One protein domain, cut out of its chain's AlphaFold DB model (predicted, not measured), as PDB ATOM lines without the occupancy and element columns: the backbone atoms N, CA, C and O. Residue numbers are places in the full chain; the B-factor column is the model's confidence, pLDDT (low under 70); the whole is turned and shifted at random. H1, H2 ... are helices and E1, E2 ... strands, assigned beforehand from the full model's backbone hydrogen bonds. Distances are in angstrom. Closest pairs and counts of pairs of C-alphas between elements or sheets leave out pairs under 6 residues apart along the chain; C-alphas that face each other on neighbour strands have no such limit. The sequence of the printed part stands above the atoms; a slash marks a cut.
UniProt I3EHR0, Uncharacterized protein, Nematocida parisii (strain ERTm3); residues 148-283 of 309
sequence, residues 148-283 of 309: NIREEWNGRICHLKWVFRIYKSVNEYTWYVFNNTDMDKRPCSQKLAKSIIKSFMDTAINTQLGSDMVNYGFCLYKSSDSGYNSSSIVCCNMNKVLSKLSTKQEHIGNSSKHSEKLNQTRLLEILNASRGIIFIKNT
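AT A GLANCE: This is residues 148 to 283 of the 309 residues of an uncharacterized protein of Nematocida parisii (strain ERTm3) (UniProt I3EHR0). A twisted sheet of four strands, in the order E3, E6, E4, E5, has H1 and H3 over one face; the hairpin of E1 and E2 reaches out at one end of the body, and H2 with the loop after it at the opposite end. The printed part has 136 residues, with three named helices and six named strands in the order E1 E2 E3 H1 E4 E5 H2 H3 E6. Both sheets are antiparallel and the class is mixed. The whole is loose, with a radius of gyration of the C-alphas of 17.8 A, and elongated, spanning 67 by 36 by 36 A.

HOW THE PARTS SIT: E1, residues 149 to 153, and E2, residues 158 to 162, form an antiparallel hairpin, with N 150 and O 161 within hydrogen-bond range at 2.9 A. They are apart from the larger sheet of E3, residues 174 to 179, E6, 275 to 283, E4, 213 to 222, and E5, 228 to 234. Here N 176 and O 278 are 2.8 A apart, N 218 and O 279 2.9 A, and N 219 and O 231, in the hairpin E4 and E5, 2.8 A. H1, residues 196 to 205, and H3, residues 267 to 272, are on the same face, making two layers, helices on one face of a sheet. They only just touch, with 3 pairs of C-alphas within 8 A, the closest those of Lys 198 and Leu 271 at 6.3 A, at a shallow tilt of 6 degrees, opposite ways. E3, H1 and E4 form a split strand-helix-strand unit, two strands running the same way with E6 between them, its crossover right-handed. H2, residues 236 to 249, only grazes the sheet; its closest C-alphas to E4 are those of Met 238 and Val 214, 6.2 A apart. In H1, H2 and H3 every O i to N i+4 pair is within hydrogen-bond range.

IN THESE COORDINATES: E1 begins at C-alpha 149 (30.928, -36.558, -33.134). E4 is 28.4 A long, E6 25.5 A, H2 20.0 A and E5 19.7 A. E6 ends at C-alpha 283 (38.415, -18.610, -46.782).

THE WHOLE: The C-alphas farthest apart, of Arg 156 and His 251, are 67.0 A apart. The printed part has no cut; the links E2 to E3, E3 to H1 and H2 to H3 are long. Mean pLDDT of the printed part is 72.4, with 53 residues under 70, among them 243 to 264.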
ATOM      1  N   ASN A 148      30.379 -32.826 -35.022       54.56
ATOM      2  CA  ASN A 148      30.474 -33.957 -35.935       54.56
ATOM      3  C   ASN A 148      30.658 -35.315 -35.241       54.56
ATOM      4  O   ASN A 148      30.608 -36.347 -35.911       54.56
ATOM      5  N   ILE A 149      30.884 -35.327 -33.924       57.06
ATOM      6  CA  ILE A 149      30.928 -36.558 -33.134       57.06
ATOM      7  C   ILE A 149      29.518 -36.793 -32.608       57.06
ATOM      8  O   ILE A 149      28.984 -35.972 -31.866       57.06
ATOM      9  N   ARG A 150      28.893 -37.891 -33.031       65.38
ATOM     10  CA  ARG A 150      27.576 -38.303 -32.544       65.38
ATOM     11  C   ARG A 150      27.719 -39.563 -31.721       65.38
ATOM     12  O   ARG A 150      28.358 -40.518 -32.155       65.38
ATOM     13  N   GLU A 151      27.102 -39.541 -30.556       66.25
ATOM     14  CA  GLU A 151      26.988 -40.689 -29.679       66.25
ATOM     15  C   GLU A 151      25.548 -41.199 -29.743       66.25
ATOM     16  O   GLU A 151      24.605 -40.458 -29.468       66.25
ATOM     17  N   GLU A 152      25.371 -42.454 -30.144       77.69
ATOM     18  CA  GLU A 152      24.070 -43.118 -30.165       77.69
ATOM     19  C   GLU A 152      24.103 -44.311 -29.206       77.69
ATOM     20  O   GLU A 152      24.834 -45.282 -29.412       77.69
ATOM     21  N   TRP A 153      23.303 -44.239 -28.141       72.31
ATOM     22  CA  TRP A 153      23.165 -45.309 -27.157       72.31
ATOM     23  C   TRP A 153      21.872 -46.082 -27.395       72.31
ATOM     24  O   TRP A 153      20.782 -45.515 -27.338       72.31
ATOM     25  N   ASN A 154      21.976 -47.391 -27.621       83.06
ATOM     26  CA  ASN A 154      20.809 -48.264 -27.814       83.06
ATOM     27  C   ASN A 154      20.487 -49.140 -26.586       83.06
ATOM     28  O   ASN A 154      19.753 -50.120 -26.701       83.06
ATOM     29  N   GLY A 155      21.048 -48.823 -25.412       77.25
ATOM     30  CA  GLY A 155      20.847 -49.593 -24.177       77.25
ATOM     31  C   GLY A 155      21.880 -50.697 -23.926       77.25
ATOM     32  O   GLY A 155      21.996 -51.153 -22.792       77.25
ATOM     33  N   ARG A 156      22.639 -51.124 -24.946       83.50
ATOM     34  CA  ARG A 156      23.690 -52.158 -24.815       83.50
ATOM     35  C   ARG A 156      25.015 -51.770 -25.458       83.50
ATOM     36  O   ARG A 156      26.062 -52.208 -24.994       83.50
ATOM     37  N   ILE A 157      24.970 -50.990 -26.532       78.06
ATOM     38  CA  ILE A 157      26.126 -50.604 -27.336       78.06
ATOM     39  C   ILE A 157      26.109 -49.083 -27.489       78.06
ATOM     40  O   ILE A 157      25.072 -48.489 -27.800       78.06
ATOM     41  N   CYS A 158      27.273 -48.469 -27.275       79.06
ATOM     42  CA  CYS A 158      27.524 -47.075 -27.612       79.06
ATOM     43  C   CYS A 158      28.107 -47.021 -29.023       79.06
ATOM     44  O   CYS A 158      29.201 -47.531 -29.272       79.06
ATOM     45  N   HIS A 159      27.368 -46.425 -29.954       72.94
ATOM     46  CA  HIS A 159      27.847 -46.141 -31.298       72.94
ATOM     47  C   HIS A 159      28.429 -44.730 -31.329       72.94
ATOM     48  O   HIS A 159      27.701 -43.738 -31.341       72.94
ATOM     49  N   LEU A 160      29.758 -44.648 -31.371       68.81
ATOM     50  CA  LEU A 160      30.474 -43.399 -31.607       68.81
ATOM     51  C   LEU A 160      30.666 -43.212 -33.112       68.81
ATOM     52  O   LEU A 160      31.414 -43.950 -33.754       68.81
ATOM     53  N   LYS A 161      29.999 -42.212 -33.689       64.38
ATOM     54  CA  LYS A 161      30.126 -41.849 -35.100       64.38
ATOM     55  C   LYS A 161      30.931 -40.565 -35.238       64.38
ATOM     56  O   LYS A 161      30.521 -39.514 -34.757       64.38
ATOM     57  N   TRP A 162      32.048 -40.657 -35.949       58.19
ATOM     58  CA  TRP A 162      32.951 -39.541 -36.212       58.19
ATOM     59  C   TRP A 162      32.744 -39.065 -37.647       58.19
ATOM     60  O   TRP A 162      33.065 -39.777 -38.597       58.19
ATOM     61  N   VAL A 163      32.178 -37.872 -37.825       54.88
ATOM     62  CA  VAL A 163      31.995 -37.272 -39.151       54.88
ATOM     63  C   VAL A 163      33.183 -36.355 -39.451       54.88
ATOM     64  O   VAL A 163      33.184 -35.169 -39.138       54.88
ATOM     65  N   PHE A 164      34.241 -36.896 -40.044       53.19
ATOM     66  CA  PHE A 164      35.372 -36.077 -40.481       53.19
ATOM     67  C   PHE A 164      35.097 -35.451 -41.853       53.19
ATOM     68  O   PHE A 164      34.401 -36.019 -42.700       53.19
ATOM     69  N   ARG A 165      35.639 -34.252 -42.078       57.81
ATOM     70  CA  ARG A 165      35.555 -33.569 -43.370       57.81
ATOM     71  C   ARG A 165      36.596 -34.164 -44.318       57.81
ATOM     72  O   ARG A 165      37.785 -34.101 -44.031       57.81
ATOM     73  N   ILE A 166      36.158 -34.688 -45.460       56.31
ATOM     74  CA  ILE A 166      37.043 -35.008 -46.588       56.31
ATOM     75  C   ILE A 166      36.994 -33.816 -47.538       56.31
ATOM     76  O   ILE A 166      35.937 -33.527 -48.093       56.31
ATOM     77  N   TYR A 167      38.115 -33.122 -47.703       57.75
ATOM     78  CA  TYR A 167      38.231 -32.031 -48.667       57.75
ATOM     79  C   TYR A 167      38.371 -32.614 -50.072       57.75
ATOM     80  O   TYR A 167      39.365 -33.278 -50.361       57.75
ATOM     81  N   LYS A 168      37.401 -32.361 -50.953       56.75
ATOM     82  CA  LYS A 168      37.550 -32.643 -52.391       56.75
ATOM     83  C   LYS A 168      37.827 -31.376 -53.193       56.75
ATOM     84  O   LYS A 168      38.363 -31.461 -54.292       56.75
ATOM     85  N   SER A 169      37.484 -30.199 -52.659       60.88
ATOM     86  CA  SER A 169      37.786 -28.911 -53.291       60.88
ATOM     87  C   SER A 169      37.835 -27.756 -52.283       60.88
ATOM     88  O   SER A 169      37.083 -27.716 -51.311       60.88
ATOM     89  N   VAL A 170      38.656 -26.743 -52.583       60.50
ATOM     90  CA  VAL A 170      38.700 -25.440 -51.883       60.50
ATOM     91  C   VAL A 170      37.364 -24.681 -51.920       60.50
ATOM     92  O   VAL A 170      37.144 -23.744 -51.151       60.50
ATOM     93  N   ASN A 171      36.450 -25.078 -52.809       63.47
ATOM     94  CA  ASN A 171      35.145 -24.444 -52.964       63.47
ATOM     95  C   ASN A 171      34.035 -25.053 -52.104       63.47
ATOM     96  O   ASN A 171      32.917 -24.539 -52.124       63.47
ATOM     97  N   GLU A 172      34.323 -26.097 -51.333       71.44
ATOM     98  CA  GLU A 172      33.304 -26.792 -50.553       71.44
ATOM     99  C   GLU A 172      32.908 -26.024 -49.289       71.44
ATOM    100  O   GLU A 172      33.749 -25.539 -48.525       71.44
ATOM    101  N   TYR A 173      31.602 -25.982 -49.034       78.31
ATOM    102  CA  TYR A 173      31.066 -25.577 -47.743       78.31
ATOM    103  C   TYR A 173      31.255 -26.713 -46.738       78.31
ATOM    104  O   TYR A 173      31.006 -27.879 -47.041       78.31
ATOM    105  N   THR A 174      31.658 -26.362 -45.519       81.44
ATOM    106  CA  THR A 174      31.494 -27.267 -44.377       81.44
ATOM    107  C   THR A 174      30.077 -27.116 -43.887       81.44
ATOM    108  O   THR A 174      29.612 -25.986 -43.746       81.44
ATOM    109  N   TRP A 175      29.403 -28.221 -43.602       82.56
ATOM    110  CA  TRP A 175      28.117 -28.157 -42.936       82.56
ATOM    111  C   TRP A 175      28.202 -28.713 -41.520       82.56
ATOM    112  O   TRP A 175      28.932 -29.667 -41.261       82.56
ATOM    113  N   TYR A 176      27.446 -28.102 -40.619       83.69
ATOM    114  CA  TYR A 176      27.326 -28.477 -39.220       83.69
ATOM    115  C   TYR A 176      25.851 -28.641 -38.886       83.69
ATOM    116  O   TYR A 176      25.025 -27.837 -39.317       83.69
ATOM    117  N   VAL A 177      25.508 -29.666 -38.114       84.75
ATOM    118  CA  VAL A 177      24.166 -29.813 -37.539       84.75
ATOM    119  C   VAL A 177      24.262 -29.448 -36.075       84.75
ATOM    120  O   VAL A 177      25.128 -29.966 -35.380       84.75
ATOM    121  N   PHE A 178      23.364 -28.586 -35.616       84.31
ATOM    122  CA  PHE A 178      23.315 -28.190 -34.217       84.31
ATOM    123  C   PHE A 178      21.960 -28.514 -33.600       84.31
ATOM    124  O   PHE A 178      20.915 -28.454 -34.259       84.31
ATOM    125  N   ASN A 179      22.001 -28.801 -32.304       84.00
ATOM    126  CA  ASN A 179      20.863 -28.774 -31.407       84.00
ATOM    127  C   ASN A 179      21.166 -27.759 -30.300       84.00
ATOM    128  O   ASN A 179      22.262 -27.734 -29.746       84.00
ATOM    129  N   ASN A 180      20.212 -26.887 -29.991       82.50
ATOM    130  CA  ASN A 180      20.437 -25.813 -29.025       82.50
ATOM    131  C   ASN A 180      20.518 -26.310 -27.571       82.50
ATOM    132  O   ASN A 180      20.912 -25.562 -26.681       82.50
ATOM    133  N   THR A 181      20.176 -27.578 -27.323       83.00
ATOM    134  CA  THR A 181      20.394 -28.229 -26.024       83.00
ATOM    135  C   THR A 181      21.857 -28.578 -25.764       83.00
ATOM    136  O   THR A 181      22.221 -28.855 -24.622       83.00
ATOM    137  N   ASP A 182      22.692 -28.602 -26.804       81.88
ATOM    138  CA  ASP A 182      24.080 -29.024 -26.672       81.88
ATOM    139  C   ASP A 182      24.900 -27.902 -26.026       81.88
ATOM    140  O   ASP A 182      24.925 -26.763 -26.503       81.88
ATOM    141  N   MET A 183      25.583 -28.226 -24.927       82.50
ATOM    142  CA  MET A 183      26.349 -27.266 -24.129       82.50
ATOM    143  C   MET A 183      27.829 -27.299 -24.479       82.50
ATOM    144  O   MET A 183      28.418 -28.367 -24.649       82.50
ATOM    145  N   ASP A 184      28.440 -26.119 -24.553       78.12
ATOM    146  CA  ASP A 184      29.869 -25.990 -24.783       78.12
ATOM    147  C   ASP A 184      30.638 -26.388 -23.520       78.12
ATOM    148  O   ASP A 184      30.676 -25.656 -22.531       78.12
ATOM    149  N   LYS A 185      31.208 -27.596 -23.545       75.25
ATOM    150  CA  LYS A 185      31.984 -28.172 -22.436       75.25
ATOM    151  C   LYS A 185      33.467 -27.808 -22.493       75.25
ATOM    152  O   LYS A 185      34.230 -28.268 -21.643       75.25
ATOM    153  N   ARG A 186      33.905 -27.039 -23.498       72.00
ATOM    154  CA  ARG A 186      35.304 -26.614 -23.594       72.00
ATOM    155  C   ARG A 186      35.636 -25.707 -22.402       72.00
ATOM    156  O   ARG A 186      34.765 -24.962 -21.947       72.00
ATOM    157  N   PRO A 187      36.876 -25.740 -21.886       60.69
ATOM    158  CA  PRO A 187      37.316 -24.839 -20.827       60.69
ATOM    159  C   PRO A 187      37.344 -23.394 -21.353       60.69
ATOM    160  O   PRO A 187      38.352 -22.914 -21.862       60.69
ATOM    161  N   CYS A 188      36.207 -22.704 -21.278       54.25
ATOM    162  CA  CYS A 188      36.091 -21.301 -21.652       54.25
ATOM    163  C   CYS A 188      36.537 -20.421 -20.476       54.25
ATOM    164  O   CYS A 188      36.184 -20.670 -19.324       54.25
ATOM    165  N   SER A 189      37.272 -19.345 -20.765       49.47
ATOM    166  CA  SER A 189      37.671 -18.333 -19.773       49.47
ATOM    167  C   SER A 189      36.473 -17.615 -19.129       49.47
ATOM    168  O   SER A 189      36.599 -17.015 -18.061       49.47
ATOM    169  N   GLN A 190      35.291 -17.694 -19.751       52.97
ATOM    170  CA  GLN A 190      34.046 -17.137 -19.236       52.97
ATOM    171  C   GLN A 190      33.265 -18.207 -18.458       52.97
ATOM    172  O   GLN A 190      32.818 -19.196 -19.024       52.97
ATOM    173  N   LYS A 191      33.030 -17.964 -17.160       53.59
ATOM    174  CA  LYS A 191      32.301 -18.844 -16.214       53.59
ATOM    175  C   LYS A 191      30.824 -19.131 -16.561       53.59
ATOM    176  O   LYS A 191      30.127 -19.758 -15.769       53.59
ATOM    177  N   LEU A 192      30.315 -18.642 -17.690       60.25
ATOM    178  CA  LEU A 192      28.913 -18.785 -18.080       60.25
ATOM    179  C   LEU A 192      28.764 -19.944 -19.057       60.25
ATOM    180  O   LEU A 192      29.359 -19.932 -20.132       60.25
ATOM    181  N   ALA A 193      27.926 -20.913 -18.694       64.62
ATOM    182  CA  ALA A 193      27.550 -21.997 -19.584       64.62
ATOM    183  C   ALA A 193      26.869 -21.417 -20.838       64.62
ATOM    184  O   ALA A 193      25.852 -20.726 -20.744       64.62
ATOM    185  N   LYS A 194      27.450 -21.668 -22.013       77.31
ATOM    186  CA  LYS A 194      26.900 -21.275 -23.318       77.31
ATOM    187  C   LYS A 194      26.513 -22.528 -24.099       77.31
ATOM    188  O   LYS A 194      27.169 -23.561 -23.969       77.31
ATOM    189  N   SER A 195      25.465 -22.440 -24.916       85.25
ATOM    190  CA  SER A 195      25.187 -23.491 -25.897       85.25
ATOM    191  C   SER A 195      26.297 -23.521 -26.954       85.25
ATOM    192  O   SER A 195      26.881 -22.482 -27.278       85.25
ATOM    193  N   ILE A 196      26.585 -24.703 -27.508       85.25
ATOM    194  CA  ILE A 196      27.620 -24.894 -28.540       85.25
ATOM    195  C   ILE A 196      27.365 -23.973 -29.730       85.25
ATOM    196  O   ILE A 196      28.293 -23.350 -30.239       85.25
ATOM    197  N   ILE A 197      26.100 -23.839 -30.140       88.25
ATOM    198  CA  ILE A 197      25.713 -22.965 -31.247       88.25
ATOM    199  C   ILE A 197      26.055 -21.500 -30.967       88.25
ATOM    200  O   ILE A 197      26.513 -20.802 -31.866       88.25
ATOM    201  N   LYS A 198      25.899 -21.031 -29.724       88.44
ATOM    202  CA  LYS A 198      26.253 -19.658 -29.358       88.44
ATOM    203  C   LYS A 198      27.747 -19.420 -29.489       88.44
ATOM    204  O   LYS A 198      28.139 -18.473 -30.160       88.44
ATOM    205  N   SER A 199      28.561 -20.295 -28.906       86.25
ATOM    206  CA  SER A 199      30.014 -20.209 -29.037       86.25
ATOM    207  C   SER A 199      30.437 -20.272 -30.508       86.25
ATOM    208  O   SER A 199      31.167 -19.403 -30.979       86.25
ATOM    209  N   PHE A 200      29.889 -21.220 -31.277       88.31
ATOM    210  CA  PHE A 200      30.179 -21.347 -32.703       88.31
ATOM    211  C   PHE A 200      29.856 -20.063 -33.472       88.31
ATOM    212  O   PHE A 200      30.677 -19.600 -34.259       88.31
ATOM    213  N   MET A 201      28.676 -19.476 -33.251       89.19
ATOM    214  CA  MET A 201      28.269 -18.246 -33.931       89.19
ATOM    215  C   MET A 201      29.117 -17.047 -33.494       89.19
ATOM    216  O   MET A 201      29.459 -16.226 -34.344       89.19
ATOM    217  N   ASP A 202      29.511 -16.976 -32.218       86.62
ATOM    218  CA  ASP A 202      30.450 -15.968 -31.718       86.62
ATOM    219  C   ASP A 202      31.786 -16.065 -32.481       86.62
ATOM    220  O   ASP A 202      32.258 -15.055 -33.002       86.62
ATOM    221  N   THR A 203      32.361 -17.262 -32.644       83.81
ATOM    222  CA  THR A 203      33.599 -17.472 -33.421       83.81
ATOM    223  C   THR A 203      33.401 -17.224 -34.921       83.81
ATOM    224  O   THR A 203      34.251 -16.622 -35.586       83.81
ATOM    225  N   ALA A 204      32.279 -17.680 -35.483       87.12
ATOM    226  CA  ALA A 204      31.986 -17.562 -36.905       87.12
ATOM    227  C   ALA A 204      31.819 -16.095 -37.323       87.12
ATOM    228  O   ALA A 204      32.383 -15.695 -38.342       87.12
ATOM    229  N   ILE A 205      31.091 -15.297 -36.534       87.31
ATOM    230  CA  ILE A 205      30.780 -13.893 -36.834       87.31
ATOM    231  C   ILE A 205      31.899 -12.954 -36.379       87.31
ATOM    232  O   ILE A 205      32.309 -12.079 -37.146       87.31
ATOM    233  N   ASN A 206      32.406 -13.125 -35.155       76.19
ATOM    234  CA  ASN A 206      33.374 -12.210 -34.541       76.19
ATOM    235  C   ASN A 206      34.818 -12.640 -34.798       76.19
ATOM    236  O   ASN A 206      35.665 -12.501 -33.914       76.19
ATOM    237  N   THR A 207      35.112 -13.171 -35.993       66.56
ATOM    238  CA  THR A 207      36.478 -13.564 -36.360       66.56
ATOM    239  C   THR A 207      37.431 -12.419 -36.016       66.56
ATOM    240  O   THR A 207      37.198 -11.281 -36.426       66.56
ATOM    241  N   GLN A 208      38.442 -12.703 -35.186       61.34
ATOM    242  CA  GLN A 208      39.270 -11.675 -34.547       61.34
ATOM    243  C   GLN A 208      39.817 -10.672 -35.573       61.34
ATOM    244  O   GLN A 208      40.202 -11.041 -36.685       61.34
ATOM    245  N   LEU A 209      39.873  -9.395 -35.190       50.31
ATOM    246  CA  LEU A 209      40.605  -8.367 -35.928       50.31
ATOM    247  C   LEU A 209      42.066  -8.815 -36.045       50.31
ATOM    248  O   LEU A 209      42.759  -8.908 -35.039       50.31
ATOM    249  N   GLY A 210      42.500  -9.140 -37.259       51.91
ATOM    250  CA  GLY A 210      43.811  -9.740 -37.512       51.91
ATOM    251  C   GLY A 210      43.734 -11.153 -38.077       51.91
ATOM    252  O   GLY A 210      44.697 -11.574 -38.683       51.91
ATOM    253  N   SER A 211      42.597 -11.850 -37.977       59.53
ATOM    254  CA  SER A 211      42.368 -13.111 -38.687       59.53
ATOM    255  C   SER A 211      42.266 -12.890 -40.195       59.53
ATOM    256  O   SER A 211      41.372 -12.191 -40.673       59.53
ATOM    257  N   ASP A 212      43.119 -13.580 -40.941       63.72
ATOM    258  CA  ASP A 212      43.102 -13.662 -42.404       63.72
ATOM    259  C   ASP A 212      42.026 -14.615 -42.920       63.72
ATOM    260  O   ASP A 212      41.807 -14.759 -44.123       63.72
ATOM    261  N   MET A 213      41.328 -15.255 -41.986       71.88
ATOM    262  CA  MET A 213      40.175 -16.084 -42.259       71.88
ATOM    263  C   MET A 213      38.912 -15.243 -42.256       71.88
ATOM    264  O   MET A 213      38.617 -14.516 -41.303       71.88
ATOM    265  N   VAL A 214      38.145 -15.397 -43.324       79.19
ATOM    266  CA  VAL A 214      36.809 -14.850 -43.481       79.19
ATOM    267  C   VAL A 214      35.815 -16.000 -43.540       79.19
ATOM    268  O   VAL A 214      35.974 -16.940 -44.322       79.19
ATOM    269  N   ASN A 215      34.780 -15.903 -42.710       84.75
ATOM    270  CA  ASN A 215      33.693 -16.866 -42.640       84.75
ATOM    271  C   ASN A 215      32.438 -16.282 -43.281       84.75
ATOM    272  O   ASN A 215      32.016 -15.170 -42.947       84.75
ATOM    273  N   TYR A 216      31.816 -17.052 -44.164       87.25
ATOM    274  CA  TYR A 216      30.518 -16.713 -44.731       87.25
ATOM    275  C   TYR A 216      29.737 -17.967 -45.116       87.25
ATOM    276  O   TYR A 216      30.306 -19.034 -45.332       87.25
ATOM    277  N   GLY A 217      28.422 -17.842 -45.216       88.69
ATOM    278  CA  GLY A 217      27.550 -18.930 -45.624       88.69
ATOM    279  C   GLY A 217      26.104 -18.672 -45.239       88.69
ATOM    280  O   GLY A 217      25.639 -17.534 -45.290       88.69
ATOM    281  N   PHE A 218      25.384 -19.722 -44.865       90.25
ATOM    282  CA  PHE A 218      23.978 -19.634 -44.496       90.25
ATOM    283  C   PHE A 218      23.590 -20.704 -43.472       90.25
ATOM    284  O   PHE A 218      24.185 -21.774 -43.396       90.25
ATOM    285  N   CYS A 219      22.572 -20.408 -42.677       91.12
ATOM    286  CA  CYS A 219      21.962 -21.305 -41.709       91.12
ATOM    287  C   CYS A 219      20.534 -21.614 -42.146       91.12
ATOM    288  O   CYS A 219      19.787 -20.686 -42.450       91.12
ATOM    289  N   LEU A 220      20.157 -22.890 -42.141       91.06
ATOM    290  CA  LEU A 220      18.778 -23.357 -42.234       91.06
ATOM    291  C   LEU A 220      18.338 -23.821 -40.847       91.06
ATOM    292  O   LEU A 220      18.935 -24.738 -40.290       91.06
ATOM    293  N   TYR A 221      17.306 -23.217 -40.275       90.88
ATOM    294  CA  TYR A 221      16.889 -23.490 -38.900       90.88
ATOM    295  C   TYR A 221      15.377 -23.612 -38.782       90.88
ATOM    296  O   TYR A 221      14.624 -23.081 -39.594       90.88
ATOM    297  N   LYS A 222      14.924 -24.341 -37.761       86.44
ATOM    298  CA  LYS A 222      13.499 -24.502 -37.472       86.44
ATOM    299  C   LYS A 222      13.088 -23.571 -36.334       86.44
ATOM    300  O   LYS A 222      13.575 -23.730 -35.212       86.44
ATOM    301  N   SER A 223      12.184 -22.639 -36.624       79.88
ATOM    302  CA  SER A 223      11.588 -21.769 -35.606       79.88
ATOM    303  C   SER A 223      10.517 -22.511 -34.804       79.88
ATOM    304  O   SER A 223       9.994 -23.534 -35.246       79.88
ATOM    305  N   SER A 224      10.199 -22.001 -33.614       71.25
ATOM    306  CA  SER A 224       9.146 -22.527 -32.733       71.25
ATOM    307  C   SER A 224       7.769 -22.552 -33.402       71.25
ATOM    308  O   SER A 224       7.034 -23.520 -33.234       71.25
ATOM    309  N   ASP A 225       7.467 -21.535 -34.215       66.88
ATOM    310  CA  ASP A 225       6.104 -21.249 -34.686       66.88
ATOM    311  C   ASP A 225       5.897 -21.449 -36.204       66.88
ATOM    312  O   ASP A 225       4.817 -21.179 -36.725       66.88
ATOM    313  N   SER A 226       6.911 -21.909 -36.953       64.88
ATOM    314  CA  SER A 226       6.829 -22.058 -38.417       64.88
ATOM    315  C   SER A 226       7.805 -23.097 -38.996       64.88
ATOM    316  O   SER A 226       8.541 -23.764 -38.268       64.88
ATOM    317  N   GLY A 227       7.749 -23.290 -40.322       76.44
ATOM    318  CA  GLY A 227       8.601 -24.206 -41.089       76.44
ATOM    319  C   GLY A 227      10.099 -23.864 -41.053       76.44
ATOM    320  O   GLY A 227      10.605 -23.208 -40.146       76.44
ATOM    321  N   TYR A 228      10.846 -24.354 -42.040       84.19
ATOM    322  CA  TYR A 228      12.278 -24.068 -42.135       84.19
ATOM    323  C   TYR A 228      12.513 -22.613 -42.552       84.19
ATOM    324  O   TYR A 228      11.989 -22.161 -43.567       84.19
ATOM    325  N   ASN A 229      13.331 -21.906 -41.778       89.38
ATOM    326  CA  ASN A 229      13.811 -20.561 -42.060       89.38
ATOM    327  C   ASN A 229      15.278 -20.599 -42.487       89.38
ATOM    328  O   ASN A 229      15.997 -21.564 -42.219       89.38
ATOM    329  N   SER A 230      15.725 -19.531 -43.142       89.50
ATOM    330  CA  SER A 230      17.105 -19.384 -43.592       89.50
ATOM    331  C   SER A 230      17.671 -18.012 -43.247       89.50
ATOM    332  O   SER A 230      16.972 -17.006 -43.380       89.50
ATOM    333  N   SER A 231      18.949 -17.945 -42.885       89.56
ATOM    334  CA  SER A 231      19.655 -16.681 -42.664       89.56
ATOM    335  C   SER A 231      21.101 -16.757 -43.146       89.56
ATOM    336  O   SER A 231      21.752 -17.786 -42.985       89.56
ATOM    337  N   SER A 232      21.609 -15.676 -43.739       88.81
ATOM    338  CA  SER A 232      23.019 -15.563 -44.111       88.81
ATOM    339  C   SER A 232      23.905 -15.469 -42.868       88.81
ATOM    340  O   SER A 232      23.561 -14.834 -41.873       88.81
ATOM    341  N   ILE A 233      25.075 -16.092 -42.930       88.69
ATOM    342  CA  ILE A 233      26.144 -15.938 -41.945       88.69
ATOM    343  C   ILE A 233      27.242 -15.145 -42.627       88.69
ATOM    344  O   ILE A 233      27.759 -15.577 -43.654       88.69
ATOM    345  N   VAL A 234      27.589 -13.988 -42.074       85.38
ATOM    346  CA  VAL A 234      28.642 -13.132 -42.621       85.38
ATOM    347  C   VAL A 234      29.469 -12.597 -41.463       85.38
ATOM    348  O   VAL A 234      28.932 -11.962 -40.556       85.38
ATOM    349  N   CYS A 235      30.774 -12.875 -41.460       84.94
ATOM    350  CA  CYS A 235      31.638 -12.369 -40.402       84.94
ATOM    351  C   CYS A 235      31.902 -10.867 -40.525       84.94
ATOM    352  O   CYS A 235      31.730 -10.255 -41.584       84.94
ATOM    353  N   CYS A 236      32.375 -10.264 -39.437       78.81
ATOM    354  CA  CYS A 236      32.662  -8.835 -39.362       78.81
ATOM    355  C   CYS A 236      33.654  -8.362 -40.444       78.81
ATOM    356  O   CYS A 236      33.470  -7.289 -41.021       78.81
ATOM    357  N   ASN A 237      34.668  -9.171 -40.773       74.88
ATOM    358  CA  ASN A 237      35.644  -8.857 -41.818       74.88
ATOM    359  C   ASN A 237      34.996  -8.861 -43.208       74.88
ATOM    360  O   ASN A 237      35.209  -7.926 -43.977       74.88
ATOM    361  N   MET A 238      34.142  -9.843 -43.506       76.81
ATOM    362  CA  MET A 238      33.404  -9.876 -44.771       76.81
ATOM    363  C   MET A 238      32.412  -8.719 -44.873       76.81
ATOM    364  O   MET A 238      32.337  -8.075 -45.912       76.81
ATOM    365  N   ASN A 239      31.720  -8.385 -43.782       76.44
ATOM    366  CA  ASN A 239      30.816  -7.236 -43.738       76.44
ATOM    367  C   ASN A 239      31.540  -5.920 -44.052       76.44
ATOM    368  O   ASN A 239      31.001  -5.095 -44.781       76.44
ATOM    369  N   LYS A 240      32.781  -5.738 -43.579       72.94
ATOM    370  CA  LYS A 240      33.618  -4.577 -43.942       72.94
ATOM    371  C   LYS A 240      34.015  -4.564 -45.418       72.94
ATOM    372  O   LYS A 240      34.159  -3.494 -46.003       72.94
ATOM    373  N   VAL A 241      34.259  -5.729 -46.012       71.50
ATOM    374  CA  VAL A 241      34.581  -5.842 -47.444       71.50
ATOM    375  C   VAL A 241      33.341  -5.524 -48.281       71.50
ATOM    376  O   VAL A 241      33.409  -4.696 -49.185       71.50
ATOM    377  N   LEU A 242      32.201  -6.124 -47.937       72.94
ATOM    378  CA  LEU A 242      30.924  -5.911 -48.613       72.94
ATOM    379  C   LEU A 242      30.450  -4.461 -48.499       72.94
ATOM    380  O   LEU A 242      30.017  -3.899 -49.501       72.94
ATOM    381  N   SER A 243      30.601  -3.822 -47.335       68.44
ATOM    382  CA  SER A 243      30.221  -2.415 -47.157       68.44
ATOM    383  C   SER A 243      31.081  -1.455 -47.986       68.44
ATOM    384  O   SER A 243      30.577  -0.464 -48.507       68.44
ATOM    385  N   LYS A 244      32.372  -1.758 -48.178       67.69
ATOM    386  CA  LYS A 244      33.246  -1.000 -49.092       67.69
ATOM    387  C   LYS A 244      32.880  -1.191 -50.564       67.69
ATOM    388  O   LYS A 244      33.131  -0.306 -51.377       67.69
ATOM    389  N   LEU A 245      32.353  -2.359 -50.930       64.62
ATOM    390  CA  LEU A 245      31.893  -2.627 -52.294       64.62
ATOM    391  C   LEU A 245      30.558  -1.929 -52.573       64.62
ATOM    392  O   LEU A 245      30.392  -1.371 -53.655       64.62
ATOM    393  N   SER A 246      29.647  -1.898 -51.598       59.25
ATOM    394  CA  SER A 246      28.360  -1.215 -51.746       59.25
ATOM    395  C   SER A 246      28.514   0.300 -51.876       59.25
ATOM    396  O   SER A 246      27.883   0.886 -52.745       59.25
ATOM    397  N   THR A 247      29.411   0.934 -51.111       55.72
ATOM    398  CA  THR A 247      29.665   2.385 -51.239       55.72
ATOM    399  C   THR A 247      30.301   2.760 -52.579       55.72
ATOM    400  O   THR A 247      30.019   3.823 -53.122       55.72
ATOM    401  N   LYS A 248      31.109   1.874 -53.179       53.84
ATOM    402  CA  LYS A 248      31.612   2.066 -54.551       53.84
ATOM    403  C   LYS A 248      30.514   1.937 -55.611       53.84
ATOM    404  O   LYS A 248      30.608   2.583 -56.650       53.84
ATOM    405  N   GLN A 249      29.491   1.118 -55.362       48.56
ATOM    406  CA  GLN A 249      28.349   0.946 -56.264       48.56
ATOM    407  C   GLN A 249      27.323   2.079 -56.174       48.56
ATOM    408  O   GLN A 249      26.584   2.269 -57.131       48.56
ATOM    409  N   GLU A 250      27.284   2.869 -55.102       48.78
ATOM    410  CA  GLU A 250      26.371   4.023 -54.997       48.78
ATOM    411  C   GLU A 250      26.680   5.145 -56.007       48.78
ATOM    412  O   GLU A 250      25.808   5.959 -56.305       48.78
ATOM    413  N   HIS A 251      27.869   5.145 -56.622       48.03
ATOM    414  CA  HIS A 251      28.202   6.035 -57.741       48.03
ATOM    415  C   HIS A 251      27.645   5.576 -59.104       48.03
ATOM    416  O   HIS A 251      27.760   6.312 -60.083       48.03
ATOM    417  N   ILE A 252      27.015   4.399 -59.187       44.88
ATOM    418  CA  ILE A 252      26.322   3.899 -60.383       44.88
ATOM    419  C   ILE A 252      24.879   3.594 -59.962       44.88
ATOM    420  O   ILE A 252      24.616   2.644 -59.234       44.88
ATOM    421  N   GLY A 253      23.958   4.477 -60.354       44.41
ATOM    422  CA  GLY A 253      22.628   4.629 -59.760       44.41
ATOM    423  C   GLY A 253      21.820   3.348 -59.485       44.41
ATOM    424  O   GLY A 253      21.822   2.397 -60.261       44.41
ATOM    425  N   ASN A 254      21.035   3.420 -58.399       43.00
ATOM    426  CA  ASN A 254      19.954   2.514 -57.971       43.00
ATOM    427  C   ASN A 254      20.306   1.197 -57.237       43.00
ATOM    428  O   ASN A 254      19.706   0.165 -57.531       43.00
ATOM    429  N   SER A 255      21.158   1.206 -56.199       44.06
ATOM    430  CA  SER A 255      21.367   0.009 -55.341       44.06
ATOM    431  C   SER A 255      21.131   0.181 -53.825       44.06
ATOM    432  O   SER A 255      21.147  -0.816 -53.097       44.06
ATOM    433  N   SER A 256      20.809   1.383 -53.332       40.75
ATOM    434  CA  SER A 256      20.792   1.694 -51.885       40.75
ATOM    435  C   SER A 256      19.777   0.914 -51.031       40.75
ATOM    436  O   SER A 256      19.928   0.841 -49.819       40.75
ATOM    437  N   LYS A 257      18.762   0.266 -51.624       39.38
ATOM    438  CA  LYS A 257      17.787  -0.556 -50.872       39.38
ATOM    439  C   LYS A 257      18.180  -2.030 -50.709       39.38
ATOM    440  O   LYS A 257      17.574  -2.722 -49.890       39.38
ATOM    441  N   HIS A 258      19.158  -2.531 -51.469       40.50
ATOM    442  CA  HIS A 258      19.555  -3.948 -51.435       40.50
ATOM    443  C   HIS A 258      20.812  -4.223 -50.596       40.50
ATOM    444  O   HIS A 258      20.955  -5.335 -50.089       40.50
ATOM    445  N   SER A 259      21.684  -3.231 -50.393       42.62
ATOM    446  CA  SER A 259      22.936  -3.380 -49.635       42.62
ATOM    447  C   SER A 259      22.721  -3.522 -48.120       42.62
ATOM    448  O   SER A 259      23.405  -4.318 -47.480       42.62
ATOM    449  N   GLU A 260      21.736  -2.825 -47.543       41.78
ATOM    450  CA  GLU A 260      21.462  -2.864 -46.096       41.78
ATOM    451  C   GLU A 260      20.796  -4.175 -45.637       41.78
ATOM    452  O   GLU A 260      21.041  -4.644 -44.526       41.78
ATOM    453  N   LYS A 261      19.995  -4.820 -46.499       42.91
ATOM    454  CA  LYS A 261      19.292  -6.079 -46.177       42.91
ATOM    455  C   LYS A 261      20.138  -7.342 -46.346       42.91
ATOM    456  O   LYS A 261      19.742  -8.388 -45.836       42.91
ATOM    457  N   LEU A 262      21.272  -7.279 -47.046       47.31
ATOM    458  CA  LEU A 262      22.069  -8.471 -47.363       47.31
ATOM    459  C   LEU A 262      22.868  -9.024 -46.161       47.31
ATOM    460  O   LEU A 262      23.291 -10.179 -46.186       47.31
ATOM    461  N   ASN A 263      23.051  -8.225 -45.103       53.03
ATOM    462  CA  ASN A 263      24.180  -8.394 -44.177       53.03
ATOM    463  C   ASN A 263      23.821  -8.625 -42.702       53.03
ATOM    464  O   ASN A 263      24.718  -8.656 -41.859       53.03
ATOM    465  N   GLN A 264      22.545  -8.800 -42.352       69.81
ATOM    466  CA  GLN A 264      22.172  -9.075 -40.962       69.81
ATOM    467  C   GLN A 264      21.875 -10.557 -40.767       69.81
ATOM    468  O   GLN A 264      20.766 -11.040 -41.004       69.81
ATOM    469  N   THR A 265      22.892 -11.281 -40.300       82.00
ATOM    470  CA  THR A 265      22.694 -12.601 -39.705       82.00
ATOM    471  C   THR A 265      21.634 -12.481 -38.616       82.00
ATOM    472  O   THR A 265      21.787 -11.692 -37.681       82.00
ATOM    473  N   ARG A 266      20.551 -13.258 -38.732       88.56
ATOM    474  CA  ARG A 266      19.426 -13.289 -37.785       88.56
ATOM    475  C   ARG A 266      19.832 -14.064 -36.537       88.56
ATOM    476  O   ARG A 266      19.278 -15.110 -36.216       88.56
ATOM    477  N   LEU A 267      20.867 -13.567 -35.863       88.81
ATOM    478  CA  LEU A 267      21.584 -14.284 -34.820       88.81
ATOM    479  C   LEU A 267      20.643 -14.702 -33.689       88.81
ATOM    480  O   LEU A 267      20.649 -15.863 -33.309       88.81
ATOM    481  N   LEU A 268      19.781 -13.799 -33.216       88.19
ATOM    482  CA  LEU A 268      18.818 -14.112 -32.156       88.19
ATOM    483  C   LEU A 268      17.843 -15.228 -32.556       88.19
ATOM    484  O   LEU A 268      17.560 -16.102 -31.745       88.19
ATOM    485  N   GLU A 269      17.366 -15.243 -33.804       89.50
ATOM    486  CA  GLU A 269      16.478 -16.307 -34.289       89.50
ATOM    487  C   GLU A 269      17.208 -17.653 -34.374       89.50
ATOM    488  O   GLU A 269      16.673 -18.663 -33.928       89.50
ATOM    489  N   ILE A 270      18.445 -17.664 -34.884       90.00
ATOM    490  CA  ILE A 270      19.276 -18.875 -34.962       90.00
ATOM    491  C   ILE A 270      19.565 -19.419 -33.558       90.00
ATOM    492  O   ILE A 270      19.438 -20.618 -33.332       90.00
ATOM    493  N   LEU A 271      19.929 -18.546 -32.613       89.44
ATOM    494  CA  LEU A 271      20.246 -18.929 -31.234       89.44
ATOM    495  C   LEU A 271      19.020 -19.390 -30.437       89.44
ATOM    496  O   LEU A 271      19.184 -20.114 -29.462       89.44
ATOM    497  N   ASN A 272      17.811 -18.994 -30.840       88.94
ATOM    498  CA  ASN A 272      16.560 -19.455 -30.234       88.94
ATOM    499  C   ASN A 272      15.965 -20.679 -30.953       88.94
ATOM    500  O   ASN A 272      15.036 -21.303 -30.439       88.94
ATOM    501  N   ALA A 273      16.483 -21.044 -32.129       88.44
ATOM    502  CA  ALA A 273      16.016 -22.207 -32.868       88.44
ATOM    503  C   ALA A 273      16.352 -23.503 -32.122       88.44
ATOM    504  O   ALA A 273      17.426 -23.648 -31.547       88.44
ATOM    505  N   SER A 274      15.449 -24.485 -32.173       86.00
ATOM    506  CA  SER A 274      15.685 -25.785 -31.520       86.00
ATOM    507  C   SER A 274      16.814 -26.576 -32.186       86.00
ATOM    508  O   SER A 274      17.610 -27.225 -31.513       86.00
ATOM    509  N   ARG A 275      16.881 -26.526 -33.519       88.19
ATOM    510  CA  ARG A 275      17.861 -27.241 -34.338       88.19
ATOM    511  C   ARG A 275      18.050 -26.555 -35.686       88.19
ATOM    512  O   ARG A 275      17.146 -25.861 -36.168       88.19
ATOM    513  N   GLY A 276      19.163 -26.847 -36.342       88.81
ATOM    514  CA  GLY A 276      19.414 -26.380 -37.699       88.81
ATOM    515  C   GLY A 276      20.655 -26.985 -38.336       88.81
ATOM    516  O   GLY A 276      21.350 -27.812 -37.743       88.81
ATOM    517  N   ILE A 277      20.899 -26.567 -39.573       89.19
ATOM    518  CA  ILE A 277      22.064 -26.915 -40.374       89.19
ATOM    519  C   ILE A 277      22.746 -25.620 -40.792       89.19
ATOM    520  O   ILE A 277      22.140 -24.766 -41.438       89.19
ATOM    521  N   ILE A 278      24.012 -25.477 -40.436       89.62
ATOM    522  CA  ILE A 278      24.858 -24.367 -40.853       89.62
ATOM    523  C   ILE A 278      25.709 -24.838 -42.014       89.62
ATOM    524  O   ILE A 278      26.380 -25.846 -41.881       89.62
ATOM    525  N   PHE A 279      25.736 -24.086 -43.106       87.62
ATOM    526  CA  PHE A 279      26.692 -24.232 -44.194       87.62
ATOM    527  C   PHE A 279      27.630 -23.038 -44.141       87.62
ATOM    528  O   PHE A 279      27.193 -21.896 -44.266       87.62
ATOM    529  N   ILE A 280      28.920 -23.282 -43.949       87.19
ATOM    530  CA  ILE A 280      29.914 -22.228 -43.796       87.19
ATOM    531  C   ILE A 280      31.144 -22.524 -44.642       87.19
ATOM    532  O   ILE A 280      31.671 -23.640 -44.684       87.19
ATOM    533  N   LYS A 281      31.603 -21.490 -45.330       84.44
ATOM    534  CA  LYS A 281      32.874 -21.460 -46.024       84.44
ATOM    535  C   LYS A 281      33.810 -20.562 -45.234       84.44
ATOM    536  O   LYS A 281      33.461 -19.455 -44.830       84.44
ATOM    537  N   ASN A 282      35.003 -21.082 -45.018       80.25
ATOM    538  CA  ASN A 282      36.092 -20.418 -44.338       80.25
ATOM    539  C   ASN A 282      37.185 -20.227 -45.388       80.25
ATOM    540  O   ASN A 282      37.641 -21.190 -46.000       80.25
ATOM    541  N   THR A 283      37.480 -18.972 -45.712       74.56
ATOM    542  CA  THR A 283      38.415 -18.610 -46.782       74.56
ATOM    543  C   THR A 283      39.539 -17.789 -46.189       74.56
ATOM    544  O   THR A 283      39.275 -16.775 -45.544       74.56
TER     545      THR A 283